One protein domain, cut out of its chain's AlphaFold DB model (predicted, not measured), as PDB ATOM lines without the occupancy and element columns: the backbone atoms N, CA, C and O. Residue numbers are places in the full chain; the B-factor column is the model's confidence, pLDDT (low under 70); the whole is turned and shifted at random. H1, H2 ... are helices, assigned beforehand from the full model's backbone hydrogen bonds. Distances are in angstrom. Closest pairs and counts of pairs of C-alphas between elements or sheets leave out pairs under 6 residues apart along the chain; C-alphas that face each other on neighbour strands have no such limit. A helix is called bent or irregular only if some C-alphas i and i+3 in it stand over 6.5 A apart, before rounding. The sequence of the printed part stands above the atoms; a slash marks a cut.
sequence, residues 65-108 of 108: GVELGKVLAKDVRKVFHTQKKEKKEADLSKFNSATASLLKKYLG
ATOM      1  N   GLY A  65     164.424 204.292 199.989       96.38
ATOM      2  CA  GLY A  65     163.391 203.728 200.861       96.38
ATOM      3  C   GLY A  65     163.835 202.525 201.708       96.38
ATOM      4  O   GLY A  65     163.178 202.211 202.700       96.38
ATOM      5  N   VAL A  66     164.958 201.867 201.387       97.38
ATOM      6  CA  VAL A  66     165.442 200.699 202.146       97.38
ATOM      7  C   VAL A  66     166.210 201.068 203.418       97.38
ATOM      8  O   VAL A  66     166.409 200.220 204.291       97.38
ATOM      9  N   GLU A  67     166.678 202.312 203.543       97.69
ATOM     10  CA  GLU A  67     167.648 202.677 204.580       97.69
ATOM     11  C   GLU A  67     167.019 202.791 205.970       97.69
ATOM     12  O   GLU A  67     167.587 202.296 206.947       97.69
ATOM     13  N   LEU A  68     165.809 203.346 206.076       96.38
ATOM     14  CA  LEU A  68     165.143 203.517 207.369       96.38
ATOM     15  C   LEU A  68     164.915 202.170 208.072       96.38
ATOM     16  O   LEU A  68     165.216 202.026 209.256       96.38
ATOM     17  N   GLY A  69     164.462 201.155 207.331       96.44
ATOM     18  CA  GLY A  69     164.274 199.807 207.868       96.44
ATOM     19  C   GLY A  69     165.580 199.189 208.378       96.44
ATOM     20  O   GLY A  69     165.602 198.605 209.462       96.44
ATOM     21  N   LYS A  70     166.695 199.377 207.653       97.50
ATOM     22  CA  LYS A  70     168.025 198.912 208.088       97.50
ATOM     23  C   LYS A  70     168.471 199.595 209.383       97.50
ATOM     24  O   LYS A  70     169.065 198.936 210.239       97.50
ATOM     25  N   VAL A  71     168.209 200.894 209.531       96.31
ATOM     26  CA  VAL A  71     168.539 201.651 210.749       96.31
ATOM     27  C   VAL A  71     167.709 201.152 211.930       96.31
ATOM     28  O   VAL A  71     168.282 200.734 212.936       96.31
ATOM     29  N   LEU A  72     166.384 201.085 211.785       94.94
ATOM     30  CA  LEU A  72     165.485 200.634 212.853       94.94
ATOM     31  C   LEU A  72     165.774 199.185 213.279       94.94
ATOM     32  O   LEU A  72     165.829 198.876 214.471       94.94
ATOM     33  N   ALA A  73     166.048 198.294 212.321       96.00
ATOM     34  CA  ALA A  73     166.407 196.907 212.610       96.00
ATOM     35  C   ALA A  73     167.721 196.784 213.403       96.00
ATOM     36  O   ALA A  73     167.850 195.890 214.244       96.00
ATOM     37  N   LYS A  74     168.699 197.681 213.191       96.00
ATOM     38  CA  LYS A  74     169.938 197.701 213.991       96.00
ATOM     39  C   LYS A  74     169.662 198.023 215.457       96.00
ATOM     40  O   LYS A  74     170.341 197.453 216.311       96.00
ATOM     41  N   ASP A  75     168.697 198.886 215.752       93.00
ATOM     42  CA  ASP A  75     168.346 199.227 217.132       93.00
ATOM     43  C   ASP A  75     167.602 198.084 217.824       93.00
ATOM     44  O   ASP A  75     167.977 197.700 218.932       93.00
ATOM     45  N   VAL A  76     166.663 197.428 217.135       94.00
ATOM     46  CA  VAL A  76     166.035 196.191 217.638       94.00
ATOM     47  C   VAL A  76     167.083 195.098 217.881       94.00
ATOM     48  O   VAL A  76     167.064 194.409 218.900       94.00
ATOM     49  N   ARG A  77     168.077 194.965 216.994       93.94
ATOM     50  CA  ARG A  77     169.176 194.010 217.180       93.94
ATOM     51  C   ARG A  77     169.996 194.289 218.448       93.94
ATOM     52  O   ARG A  77     170.439 193.332 219.081       93.94
ATOM     53  N   LYS A  78     170.199 195.556 218.835       91.88
ATOM     54  CA  LYS A  78     170.880 195.910 220.099       91.88
ATOM     55  C   LYS A  78     170.062 195.472 221.311       91.88
ATOM     56  O   LYS A  78     170.629 194.853 222.202       91.88
ATOM     57  N   VAL A  79     168.744 195.696 221.298       91.69
ATOM     58  CA  VAL A  79     167.826 195.205 222.347       91.69
ATOM     59  C   VAL A  79     167.998 193.698 222.540       91.69
ATOM     60  O   VAL A  79     168.206 193.226 223.655       91.69
ATOM     61  N   PHE A  80     167.986 192.937 221.443       91.38
ATOM     62  CA  PHE A  80     168.170 191.485 221.497       91.38
ATOM     63  C   PHE A  80     169.546 191.081 222.028       91.38
ATOM     64  O   PHE A  80     169.649 190.095 222.756       91.38
ATOM     65  N   HIS A  81     170.595 191.827 221.677       90.00
ATOM     66  CA  HIS A  81     171.942 191.585 222.180       90.00
ATOM     67  C   HIS A  81     172.022 191.785 223.700       90.00
ATOM     68  O   HIS A  81     172.467 190.879 224.402       90.00
ATOM     69  N   THR A  82     171.537 192.920 224.208       87.69
ATOM     70  CA  THR A  82     171.550 193.249 225.641       87.69
ATOM     71  C   THR A  82     170.725 192.251 226.453       87.69
ATOM     72  O   THR A  82     171.225 191.687 227.428       87.69
ATOM     73  N   GLN A  83     169.509 191.926 226.002       84.62
ATOM     74  CA  GLN A  83     168.642 190.995 226.725       84.62
ATOM     75  C   GLN A  83     169.200 189.561 226.735       84.62
ATOM     76  O   GLN A  83     169.232 188.916 227.781       84.62
ATOM     77  N   LYS A  84     169.655 189.036 225.582       80.62
ATOM     78  CA  LYS A  84     170.067 187.621 225.462       80.62
ATOM     79  C   LYS A  84     171.509 187.350 225.890       80.62
ATOM     80  O   LYS A  84     171.764 186.296 226.465       80.62
ATOM     81  N   LYS A  85     172.460 188.239 225.577       76.88
ATOM     82  CA  LYS A  85     173.888 188.021 225.883       76.88
ATOM     83  C   LYS A  85     174.312 188.650 227.200       76.88
ATOM     84  O   LYS A  85     175.037 188.011 227.953       76.88
ATOM     85  N   GLU A  86     173.865 189.869 227.484       76.88
ATOM     86  CA  GLU A  86     174.278 190.587 228.697       76.88
ATOM     87  C   GLU A  86     173.369 190.282 229.900       76.88
ATOM     88  O   GLU A  86     173.704 190.676 231.013       76.88
ATOM     89  N   LYS A  87     172.247 189.567 229.688       76.12
ATOM     90  CA  LYS A  87     171.213 189.255 230.697       76.12
ATOM     91  C   LYS A  87     170.736 190.494 231.474       76.12
ATOM     92  O   LYS A  87     170.354 190.392 232.637       76.12
ATOM     93  N   LYS A  88     170.774 191.665 230.836       78.81
ATOM     94  CA  LYS A  88     170.272 192.929 231.383       78.81
ATOM     95  C   LYS A  88     168.916 193.236 230.776       78.81
ATOM     96  O   LYS A  88     168.698 192.945 229.603       78.81
ATOM     97  N   GLU A  89     168.037 193.845 231.565       80.25
ATOM     98  CA  GLU A  89     166.769 194.355 231.054       80.25
ATOM     99  C   GLU A  89     167.043 195.434 230.000       80.25
ATOM    100  O   GLU A  89     167.747 196.415 230.253       80.25
ATOM    101  N   ALA A  90     166.555 195.207 228.784       80.75
ATOM    102  CA  ALA A  90     166.769 196.115 227.675       80.75
ATOM    103  C   ALA A  90     165.877 197.359 227.804       80.75
ATOM    104  O   ALA A  90     164.673 197.258 228.033       80.75
ATOM    105  N   ASP A  91     166.463 198.538 227.594       84.31
ATOM    106  CA  ASP A  91     165.717 199.793 227.532       84.31
ATOM    107  C   ASP A  91     164.837 199.835 226.270       84.31
ATOM    108  O   ASP A  91     165.330 199.854 225.139       84.31
ATOM    109  N   LEU A  92     163.518 199.847 226.478       88.19
ATOM    110  CA  LEU A  92     162.508 199.891 225.419       88.19
ATOM    111  C   LEU A  92     161.866 201.275 225.247       88.19
ATOM    112  O   LEU A  92     160.975 201.419 224.413       88.19
ATOM    113  N   SER A  93     162.305 202.293 225.997       87.50
ATOM    114  CA  SER A  93     161.707 203.640 225.988       87.50
ATOM    115  C   SER A  93     161.743 204.327 224.618       87.50
ATOM    116  O   SER A  93     160.911 205.180 224.323       87.50
ATOM    117  N   LYS A  94     162.686 203.923 223.758       88.00
ATOM    118  CA  LYS A  94     162.855 204.444 222.394       88.00
ATOM    119  C   LYS A  94     161.851 203.886 221.383       88.00
ATOM    120  O   LYS A  94     161.779 204.395 220.267       88.00
ATOM    121  N   PHE A  95     161.102 202.843 221.736       93.69
ATOM    122  CA  PHE A  95     160.092 202.250 220.865       93.69
ATOM    123  C   PHE A  95     158.703 202.771 221.217       93.69
ATOM    124  O   PHE A  95     158.397 203.048 222.375       93.69
ATOM    125  N   ASN A  96     157.826 202.851 220.215       95.81
ATOM    126  CA  ASN A  96     156.415 203.118 220.475       95.81
ATOM    127  C   ASN A  96     155.788 201.987 221.319       95.81
ATOM    128  O   ASN A  96     156.323 200.877 221.411       95.81
ATOM    129  N   SER A  97     154.627 202.261 221.915       95.62
ATOM    130  CA  SER A  97     153.965 201.347 222.854       95.62
ATOM    131  C   SER A  97     153.619 199.982 222.248       95.62
ATOM    132  O   SER A  97     153.750 198.962 222.928       95.62
ATOM    133  N   ALA A  98     153.229 199.940 220.970       96.38
ATOM    134  CA  ALA A  98     152.905 198.699 220.272       96.38
ATOM    135  C   ALA A  98     154.153 197.823 220.085       96.38
ATOM    136  O   ALA A  98     154.162 196.649 220.462       96.38
ATOM    137  N   THR A  99     155.240 198.404 219.571       95.31
ATOM    138  CA  THR A  99     156.516 197.710 219.377       95.31
ATOM    139  C   THR A  99     157.123 197.278 220.712       95.31
ATOM    140  O   THR A  99     157.556 196.136 220.830       95.31
ATOM    141  N   ALA A 100     157.098 198.132 221.739       93.81
ATOM    142  CA  ALA A 100     157.599 197.787 223.069       93.81
ATOM    143  C   ALA A 100     156.823 196.610 223.686       93.81
ATOM    144  O   ALA A 100     157.434 195.692 224.229       93.81
ATOM    145  N   SER A 101     155.492 196.594 223.557       93.81
ATOM    146  CA  SER A 101     154.648 195.501 224.065       93.81
ATOM    147  C   SER A 101     154.948 194.168 223.373       93.81
ATOM    148  O   SER A 101     155.082 193.141 224.040       93.81
ATOM    149  N   LEU A 102     155.113 194.177 222.045       95.19
ATOM    150  CA  LEU A 102     155.471 192.974 221.287       95.19
ATOM    151  C   LEU A 102     156.896 192.499 221.583       95.19
ATOM    152  O   LEU A 102     157.114 191.299 221.714       95.19
ATOM    153  N   LEU A 103     157.856 193.417 221.731       92.56
ATOM    154  CA  LEU A 103     159.233 193.071 222.091       92.56
ATOM    155  C   LEU A 103     159.312 192.446 223.484       92.56
ATOM    156  O   LEU A 103     160.011 191.449 223.640       92.56
ATOM    157  N   LYS A 104     158.563 192.969 224.465       89.94
ATOM    158  CA  LYS A 104     158.450 192.355 225.799       89.94
ATOM    159  C   LYS A 104     157.946 190.917 225.703       89.94
ATOM    160  O   LYS A 104     158.623 190.026 226.193       89.94
ATOM    161  N   LYS A 105     156.835 190.695 224.990       91.94
ATOM    162  CA  LYS A 105     156.256 189.355 224.764       91.94
ATOM    163  C   LYS A 105     157.166 188.408 223.967       91.94
ATOM    164  O   LYS A 105     156.994 187.200 224.012       91.94
ATOM    165  N   TYR A 106     158.068 188.936 223.145       90.94
ATOM    166  CA  TYR A 106     158.998 188.116 222.369       90.94
ATOM    167  C   TYR A 106     160.256 187.735 223.168       90.94
ATOM    168  O   TYR A 106     160.882 186.711 222.892       90.94
ATOM    169  N   LEU A 107     160.666 188.581 224.117       85.88
ATOM    170  CA  LEU A 107     161.891 188.422 224.908       85.88
ATOM    171  C   LEU A 107     161.685 187.722 226.257       85.88
ATOM    172  O   LEU A 107     162.673 187.286 226.852       85.88
ATOM    173  N   GLY A 108     160.438 187.620 226.710       73.44
ATOM    174  CA  GLY A 108     159.962 186.916 227.901       73.44
ATOM    175  C   GLY A 108     158.455 186.732 227.804       73.44
ATOM    176  O   GLY A 108     157.786 186.845 228.849       73.44
TER     177      GLY A 108
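This is residues 65 to 108 of the 108 residues of the protein "Glucose-6-phosphate isomerase" of Euplotes crassus (UniProt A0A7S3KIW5). One long helix, H1, makes the longest axis, and a short helix, H2, lies slantwise beside its later part, reached by a long link that folds back from the end of H1. Residues 65 to 71 of H1 stick out. The printed part has 44 residues with two named helices, H1 then H2, and no named strand; its class is all helix. It is elongated, spanning 34 by 22 by 16 A, and only just compact, close to loose, with a radius of gyration of the C-alphas of 10.8 A.

H1, residues 65 to 85, and H2, residues 97 to 107, are close but not clearly touching; their closest C-alphas, of Gln 83 and Leu 107, are 7.4 A apart. They run the same way at a steep tilt of 45 degrees. In H2 every O i to N i+4 pair is within hydrogen-bond range; in H1, 16 of 17 are.

H1 begins at C-alpha 65 (163.391, 203.728, 200.861) and measures 31.4 A from first to last C-alpha. It is only just irregular: C-alphas 65 and 68 are 6.7 A apart. H2 measures 15.3 A and ends at C-alpha 107 (161.891, 188.422, 224.908).

The C-alphas farthest apart, of Gly 65 and Lys 87, are 34.1 A apart. The printed part has no cut, and the link from H1 to H2 is long, with 11 residues. No printed residue is under 70 in pLDDT.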